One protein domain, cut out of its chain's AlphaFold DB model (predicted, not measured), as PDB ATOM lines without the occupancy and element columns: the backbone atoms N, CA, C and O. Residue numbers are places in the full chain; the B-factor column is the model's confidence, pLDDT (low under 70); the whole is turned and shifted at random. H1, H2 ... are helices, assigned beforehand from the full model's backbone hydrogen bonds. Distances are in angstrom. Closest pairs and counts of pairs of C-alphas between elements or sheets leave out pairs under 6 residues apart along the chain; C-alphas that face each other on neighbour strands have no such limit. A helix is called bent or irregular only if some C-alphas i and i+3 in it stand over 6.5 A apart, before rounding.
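AT A GLANCE: This is residues 33 to 85 of the 125 residues of an uncharacterized protein of Glomus cerebriforme (UniProt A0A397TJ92). What shape does the domain have? Three helices make it: H1 sits between the other two, its beginning set against the side of H3 like the stem of a T, while H2 crosses H1 near the middle of both at a steep slant. After H1 the chain swings round in a loop, residues 47 to 54, and comes back as H2, and the turn from H2 into H3, residues 65 to 70, stands free. What are the figures? The printed part has 53 residues with three named helices in the order H1, H2, H3 and no named strand, and its class is all helix. It is only just compact, close to loose, with a radius of gyration of the C-alphas of 11.6 A and spans of 33 by 25 by 14 A.

HOW THE PARTS SIT: How does H1 stand to H2? H1, residues 35 to 46, and H2, residues 55 to 66, touch and run opposite ways at a steep tilt of 64 degrees. Their closest C-alphas, those of Lys 40 and Ile 59, are 6.1 A apart. Where does H3 come in? H3, residues 69 to 85, touches H1 with residues 72 to 79 alone, and H1 touches it with residues 35 to 39 alone; their lines are about perpendicular at 87 degrees. The closest C-alphas of this pair, those of Gly 35 and Asp 76, are 4.2 A apart. And H2 with H3? They are close but not clearly touching, with the closest C-alphas, those of Trp 63 and Arg 72, 7.2 A apart; they run opposite ways at a steep tilt of 51 degrees. What do the helix backbones show? In H1, H2 and H3 every O i to N i+4 pair is within hydrogen-bond range.

IN THESE COORDINATES: Where does H1 lie? It begins at C-alpha 35, (-6.702, 37.892, -43.264), and ends at C-alpha 46, 16.9 A away. Where is H2? It runs from Ile 55 at (-2.879, 23.972, -38.423) to His 66, with 15.3 A between these C-alphas. It is neither bent nor irregular, but only just: C-alphas 63 and 66 are 6.2 A apart. Where does H3 end? It runs 24.5 A from C-alpha 69 to C-alpha 85 at (-17.856, 40.165, -53.169).

THE WHOLE: How large is it? The two C-alphas farthest apart, those of Ile 51 and Lys 84, are 33.8 A apart. Are there cuts or long links? The printed part has no cut; the link from H1 to H2 is short, with 8 residues, and that from H2 to H3 is tight, with 2. Where is the model's confidence low? The mean pLDDT of the printed part is 88.4, and residues 49 to 53 are under 70.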
ATOM      1  N   VAL A  33     -14.690  36.615 -43.766       90.94
ATOM      2  CA  VAL A  33     -13.318  36.143 -43.952       90.94
ATOM      3  C   VAL A  33     -12.366  37.149 -43.315       90.94
ATOM      4  O   VAL A  33     -12.489  38.346 -43.542       90.94
ATOM      5  N   SER A  34     -11.401  36.673 -42.529       93.25
ATOM      6  CA  SER A  34     -10.306  37.502 -42.000       93.25
ATOM      7  C   SER A  34      -8.996  37.213 -42.729       93.25
ATOM      8  O   SER A  34      -8.828  36.121 -43.280       93.25
ATOM      9  N   GLY A  35      -8.021  38.126 -42.667       92.69
ATOM     10  CA  GLY A  35      -6.702  37.892 -43.264       92.69
ATOM     11  C   GLY A  35      -6.012  36.634 -42.721       92.69
ATOM     12  O   GLY A  35      -5.341  35.910 -43.456       92.69
ATOM     13  N   ARG A  36      -6.262  36.281 -41.453       94.25
ATOM     14  CA  ARG A  36      -5.763  35.032 -40.857       94.25
ATOM     15  C   ARG A  36      -6.390  33.781 -41.487       94.25
ATOM     16  O   ARG A  36      -5.710  32.767 -41.613       94.25
ATOM     17  N   MET A  37      -7.661  33.843 -41.887       92.44
ATOM     18  CA  MET A  37      -8.330  32.742 -42.596       92.44
ATOM     19  C   MET A  37      -7.785  32.587 -44.017       92.44
ATOM     20  O   MET A  37      -7.565  31.464 -44.451       92.44
ATOM     21  N   VAL A  38      -7.471  33.694 -44.697       93.62
ATOM     22  CA  VAL A  38      -6.774  33.656 -45.995       93.62
ATOM     23  C   VAL A  38      -5.401  32.997 -45.855       93.62
ATOM     24  O   VAL A  38      -5.046  32.123 -46.640       93.62
ATOM     25  N   LEU A  39      -4.622  33.394 -44.843       93.38
ATOM     26  CA  LEU A  39      -3.321  32.778 -44.575       93.38
ATOM     27  C   LEU A  39      -3.458  31.270 -44.328       93.38
ATOM     28  O   LEU A  39      -2.649  30.498 -44.835       93.38
ATOM     29  N   LYS A  40      -4.475  30.862 -43.565       91.31
ATOM     30  CA  LYS A  40      -4.770  29.456 -43.298       91.31
ATOM     31  C   LYS A  40      -5.052  28.679 -44.584       91.31
ATOM     32  O   LYS A  40      -4.399  27.670 -44.805       91.31
ATOM     33  N   GLU A  41      -5.945  29.181 -45.430       88.50
ATOM     34  CA  GLU A  41      -6.280  28.562 -46.721       88.50
ATOM     35  C   GLU A  41      -5.057  28.436 -47.637       88.50
ATOM     36  O   GLU A  41      -4.836  27.396 -48.252       88.50
ATOM     37  N   ASN A  42      -4.213  29.470 -47.705       89.44
ATOM     38  CA  ASN A  42      -2.981  29.403 -48.493       89.44
ATOM     39  C   ASN A  42      -2.002  28.370 -47.926       89.44
ATOM     40  O   ASN A  42      -1.392  27.621 -48.679       89.44
ATOM     41  N   TYR A  43      -1.868  28.302 -46.602       86.56
ATOM     42  CA  TYR A  43      -1.012  27.318 -45.947       86.56
ATOM     43  C   TYR A  43      -1.521  25.884 -46.159       86.56
ATOM     44  O   TYR A  43      -0.733  24.992 -46.447       86.56
ATOM     45  N   GLU A  44      -2.833  25.667 -46.081       85.94
ATOM     46  CA  GLU A  44      -3.486  24.370 -46.319       85.94
ATOM     47  C   GLU A  44      -3.320  23.857 -47.754       85.94
ATOM     48  O   GLU A  44      -3.362  22.649 -47.974       85.94
ATOM     49  N   ARG A  45      -3.128  24.752 -48.729       84.19
ATOM     50  CA  ARG A  45      -2.865  24.383 -50.129       84.19
ATOM     51  C   ARG A  45      -1.422  23.970 -50.386       84.19
ATOM     52  O   ARG A  45      -1.179  23.172 -51.283       84.19
ATOM     53  N   GLU A  46      -0.488  24.551 -49.646       83.81
ATOM     54  CA  GLU A  46       0.951  24.348 -49.849       83.81
ATOM     55  C   GLU A  46       1.504  23.193 -49.007       83.81
ATOM     56  O   GLU A  46       2.566  22.652 -49.317       83.81
ATOM     57  N   VAL A  47       0.818  22.819 -47.923       80.44
ATOM     58  CA  VAL A  47       1.292  21.782 -47.003       80.44
ATOM     59  C   VAL A  47       0.467  20.512 -47.143       80.44
ATOM     60  O   VAL A  47      -0.760  20.545 -47.138       80.44
ATOM     61  N   ASP A  48       1.166  19.382 -47.230       73.50
ATOM     62  CA  ASP A  48       0.550  18.064 -47.323       73.50
ATOM     63  C   ASP A  48      -0.303  17.774 -46.076       73.50
ATOM     64  O   ASP A  48       0.169  17.882 -44.935       73.50
ATOM     65  N   GLN A  49      -1.579  17.443 -46.289       65.38
ATOM     66  CA  GLN A  49      -2.574  17.360 -45.214       65.38
ATOM     67  C   GLN A  49      -2.278  16.219 -44.231       65.38
ATOM     68  O   GLN A  49      -2.644  16.315 -43.058       65.38
ATOM     69  N   ASP A  50      -1.539  15.198 -44.670       62.19
ATOM     70  CA  ASP A  50      -1.118  14.063 -43.839       62.19
ATOM     71  C   ASP A  50      -0.070  14.439 -42.774       62.19
ATOM     72  O   ASP A  50       0.126  13.703 -41.804       62.19
ATOM     73  N   ILE A  51       0.590  15.596 -42.905       62.19
ATOM     74  CA  ILE A  51       1.688  16.010 -42.016       62.19
ATOM     75  C   ILE A  51       1.203  16.943 -40.895       62.19
ATOM     76  O   ILE A  51       1.814  16.997 -39.823       62.19
ATOM     77  N   VAL A  52       0.096  17.674 -41.079       61.84
ATOM     78  CA  VAL A  52      -0.279  18.762 -40.158       61.84
ATOM     79  C   VAL A  52      -1.495  18.417 -39.309       61.84
ATOM     80  O   VAL A  52      -2.618  18.835 -39.572       61.84
ATOM     81  N   GLN A  53      -1.253  17.738 -38.187       67.38
ATOM     82  CA  GLN A  53      -2.299  17.443 -37.199       67.38
ATOM     83  C   GLN A  53      -2.830  18.687 -36.456       67.38
ATOM     84  O   GLN A  53      -3.826  18.590 -35.740       67.38
ATOM     85  N   ASN A  54      -2.194  19.863 -36.583       74.81
ATOM     86  CA  ASN A  54      -2.643  21.075 -35.889       74.81
ATOM     87  C   ASN A  54      -2.270  22.378 -36.625       74.81
ATOM     88  O   ASN A  54      -1.280  23.043 -36.317       74.81
ATOM     89  N   ILE A  55      -3.092  22.766 -37.603       82.31
ATOM     90  CA  ILE A  55      -2.879  23.972 -38.423       82.31
ATOM     91  C   ILE A  55      -3.087  25.265 -37.629       82.31
ATOM     92  O   ILE A  55      -2.293  26.196 -37.739       82.31
ATOM     93  N   ASN A  56      -4.120  25.341 -36.787       86.44
ATOM     94  CA  ASN A  56      -4.503  26.606 -36.148       86.44
ATOM     95  C   ASN A  56      -3.386  27.229 -35.272       86.44
ATOM     96  O   ASN A  56      -3.150  28.431 -35.409       86.44
ATOM     97  N   PRO A  57      -2.651  26.479 -34.420       89.38
ATOM     98  CA  PRO A  57      -1.521  27.038 -33.671       89.38
ATOM     99  C   PRO A  57      -0.410  27.585 -34.574       89.38
ATOM    100  O   PRO A  57       0.128  28.657 -34.305       89.38
ATOM    101  N   ARG A  58      -0.113  26.892 -35.679       88.69
ATOM    102  CA  ARG A  58       0.924  27.291 -36.636       88.69
ATOM    103  C   ARG A  58       0.555  28.570 -37.379       88.69
ATOM    104  O   ARG A  58       1.371  29.479 -37.493       88.69
ATOM    105  N   ILE A  59      -0.698  28.685 -37.814       92.81
ATOM    106  CA  ILE A  59      -1.213  29.930 -38.395       92.81
ATOM    107  C   ILE A  59      -1.151  31.065 -37.377       92.81
ATOM    108  O   ILE A  59      -0.813  32.195 -37.732       92.81
ATOM    109  N   ASN A  60      -1.435  30.782 -36.103       93.12
ATOM    110  CA  ASN A  60      -1.360  31.801 -35.070       93.12
ATOM    111  C   ASN A  60       0.061  32.328 -34.867       93.12
ATOM    112  O   ASN A  60       0.243  33.542 -34.769       93.12
ATOM    113  N   GLU A  61       1.033  31.419 -34.832       93.44
ATOM    114  CA  GLU A  61       2.462  31.713 -34.753       93.44
ATOM    115  C   GLU A  61       2.914  32.565 -35.945       93.44
ATOM    116  O   GLU A  61       3.439  33.661 -35.749       93.44
ATOM    117  N   ILE A  62       2.622  32.127 -37.176       92.56
ATOM    118  CA  ILE A  62       2.981  32.864 -38.397       92.56
ATOM    119  C   ILE A  62       2.375  34.269 -38.376       92.56
ATOM    120  O   ILE A  62       3.088  35.258 -38.555       92.56
ATOM    121  N   TRP A  63       1.077  34.368 -38.089       95.94
ATOM    122  CA  TRP A  63       0.356  35.639 -38.057       95.94
ATOM    123  C   TRP A  63       0.920  36.628 -37.032       95.94
ATOM    124  O   TRP A  63       0.979  37.830 -37.291       95.94
ATOM    125  N   ASN A  64       1.311  36.142 -35.853       94.44
ATOM    126  CA  ASN A  64       1.724  37.005 -34.750       94.44
ATOM    127  C   ASN A  64       3.221  37.322 -34.753       94.44
ATOM    128  O   ASN A  64       3.587  38.435 -34.380       94.44
ATOM    129  N   LEU A  65       4.060  36.358 -35.136       94.69
ATOM    130  CA  LEU A  65       5.510  36.418 -34.942       94.69
ATOM    131  C   LEU A  65       6.292  36.572 -36.248       94.69
ATOM    132  O   LEU A  65       7.369  37.163 -36.234       94.69
ATOM    133  N   HIS A  66       5.769  36.068 -37.369       93.94
ATOM    134  CA  HIS A  66       6.514  36.022 -38.634       93.94
ATOM    135  C   HIS A  66       6.039  37.030 -39.680       93.94
ATOM    136  O   HIS A  66       6.786  37.339 -40.608       93.94
ATOM    137  N   LEU A  67       4.826  37.569 -39.541       94.94
ATOM    138  CA  LEU A  67       4.324  38.606 -40.436       94.94
ATOM    139  C   LEU A  67       4.556  40.006 -39.871       94.94
ATOM    140  O   LEU A  67       4.122  40.359 -38.771       94.94
ATOM    141  N   THR A  68       5.165  40.855 -40.692       97.12
ATOM    142  CA  THR A  68       5.210  42.297 -40.438       97.12
ATOM    143  C   THR A  68       3.799  42.903 -40.489       97.12
ATOM    144  O   THR A  68       2.902  42.349 -41.136       97.12
ATOM    145  N   PRO A  69       3.570  44.073 -39.865       96.62
ATOM    146  CA  PRO A  69       2.296  44.784 -39.988       96.62
ATOM    147  C   PRO A  69       1.870  45.024 -41.445       96.62
ATOM    148  O   PRO A  69       0.709  44.821 -41.783       96.62
ATOM    149  N   ALA A  70       2.812  45.373 -42.328       97.06
ATOM    150  CA  ALA A  70       2.523  45.593 -43.745       97.06
ATOM    151  C   ALA A  70       2.084  44.308 -44.468       97.06
ATOM    152  O   ALA A  70       1.205  44.356 -45.323       97.06
ATOM    153  N   GLN A  71       2.665  43.153 -44.128       95.25
ATOM    154  CA  GLN A  71       2.243  41.868 -44.692       95.25
ATOM    155  C   GLN A  71       0.867  41.444 -44.175       95.25
ATOM    156  O   GLN A  71       0.046  41.012 -44.976       95.25
ATOM    157  N   ARG A  72       0.588  41.619 -42.874       97.00
ATOM    158  CA  ARG A  72      -0.756  41.381 -42.315       97.00
ATOM    159  C   ARG A  72      -1.809  42.229 -43.015       97.00
ATOM    160  O   ARG A  72      -2.803  41.684 -43.476       97.00
ATOM    161  N   LYS A  73      -1.511  43.515 -43.222       95.81
ATOM    162  CA  LYS A  73      -2.395  44.422 -43.956       95.81
ATOM    163  C   LYS A  73      -2.736  43.899 -45.355       95.81
ATOM    164  O   LYS A  73      -3.885  43.987 -45.745       95.81
ATOM    165  N   LYS A  74      -1.791  43.303 -46.093       95.81
ATOM    166  CA  LYS A  74      -2.091  42.720 -47.416       95.81
ATOM    167  C   LYS A  74      -3.096  41.566 -47.343       95.81
ATOM    168  O   LYS A  74      -3.935  41.441 -48.228       95.81
ATOM    169  N   PHE A  75      -3.005  40.723 -46.314       95.94
ATOM    170  CA  PHE A  75      -3.980  39.651 -46.098       95.94
ATOM    171  C   PHE A  75      -5.349  40.200 -45.698       95.94
ATOM    172  O   PHE A  75      -6.358  39.694 -46.181       95.94
ATOM    173  N   ASP A  76      -5.380  41.222 -44.843       96.31
ATOM    174  CA  ASP A  76      -6.623  41.878 -44.436       96.31
ATOM    175  C   ASP A  76      -7.283  42.611 -45.617       96.31
ATOM    176  O   ASP A  76      -8.464  42.405 -45.861       96.31
ATOM    177  N   ASP A  77      -6.512  43.349 -46.425       95.62
ATOM    178  CA  ASP A  77      -7.000  44.024 -47.637       95.62
ATOM    179  C   ASP A  77      -7.628  43.010 -48.617       95.62
ATOM    180  O   ASP A  77      -8.708  43.240 -49.160       95.62
ATOM    181  N   PHE A  78      -6.993  41.848 -48.813       94.19
ATOM    182  CA  PHE A  78      -7.548  40.795 -49.668       94.19
ATOM    183  C   PHE A  78      -8.797  40.137 -49.059       94.19
ATOM    184  O   PHE A  78      -9.755  39.831 -49.769       94.19
ATOM    185  N   ALA A  79      -8.825  39.947 -47.738       92.75
ATOM    186  CA  ALA A  79     -10.013  39.462 -47.045       92.75
ATOM    187  C   ALA A  79     -11.188  40.447 -47.177       92.75
ATOM    188  O   ALA A  79     -12.323  40.016 -47.384       92.75
ATOM    189  N   ASP A  80     -10.928  41.753 -47.134       92.75
ATOM    190  CA  ASP A  80     -11.935  42.794 -47.349       92.75
ATOM    191  C   ASP A  80     -12.518  42.754 -48.767       92.75
ATOM    192  O   ASP A  80     -13.738  42.862 -48.932       92.75
ATOM    193  N   GLU A  81     -11.692  42.518 -49.791       91.88
ATOM    194  CA  GLU A  81     -12.172  42.308 -51.163       91.88
ATOM    195  C   GLU A  81     -13.080  41.074 -51.274       91.88
ATOM    196  O   GLU A  81     -14.172  41.157 -51.846       91.88
ATOM    197  N   ILE A  82     -12.687  39.950 -50.661       88.00
ATOM    198  CA  ILE A  82     -13.515  38.734 -50.600       88.00
ATOM    199  C   ILE A  82     -14.847  39.028 -49.898       88.00
ATOM    200  O   ILE A  82     -15.917  38.671 -50.396       88.00
ATOM    201  N   ASN A  83     -14.805  39.717 -48.758       88.69
ATOM    202  CA  ASN A  83     -16.001  40.082 -48.005       88.69
ATOM    203  C   ASN A  83     -16.918  41.009 -48.802       88.69
ATOM    204  O   ASN A  83     -18.140  40.868 -48.723       88.69
ATOM    205  N   LYS A  84     -16.366  41.941 -49.584       87.69
ATOM    206  CA  LYS A  84     -17.149  42.811 -50.464       87.69
ATOM    207  C   LYS A  84     -17.912  41.994 -51.505       87.69
ATOM    208  O   LYS A  84     -19.127  42.160 -51.616       87.69
ATOM    209  N   ILE A  85     -17.235  41.065 -52.182       84.62
ATOM    210  CA  ILE A  85     -17.856  40.165 -53.169       84.62
ATOM    211  C   ILE A  85     -18.945  39.313 -52.507       84.62
ATOM    212  O   ILE A  85     -20.072  39.242 -52.997       84.62
TER     213      ILE A  85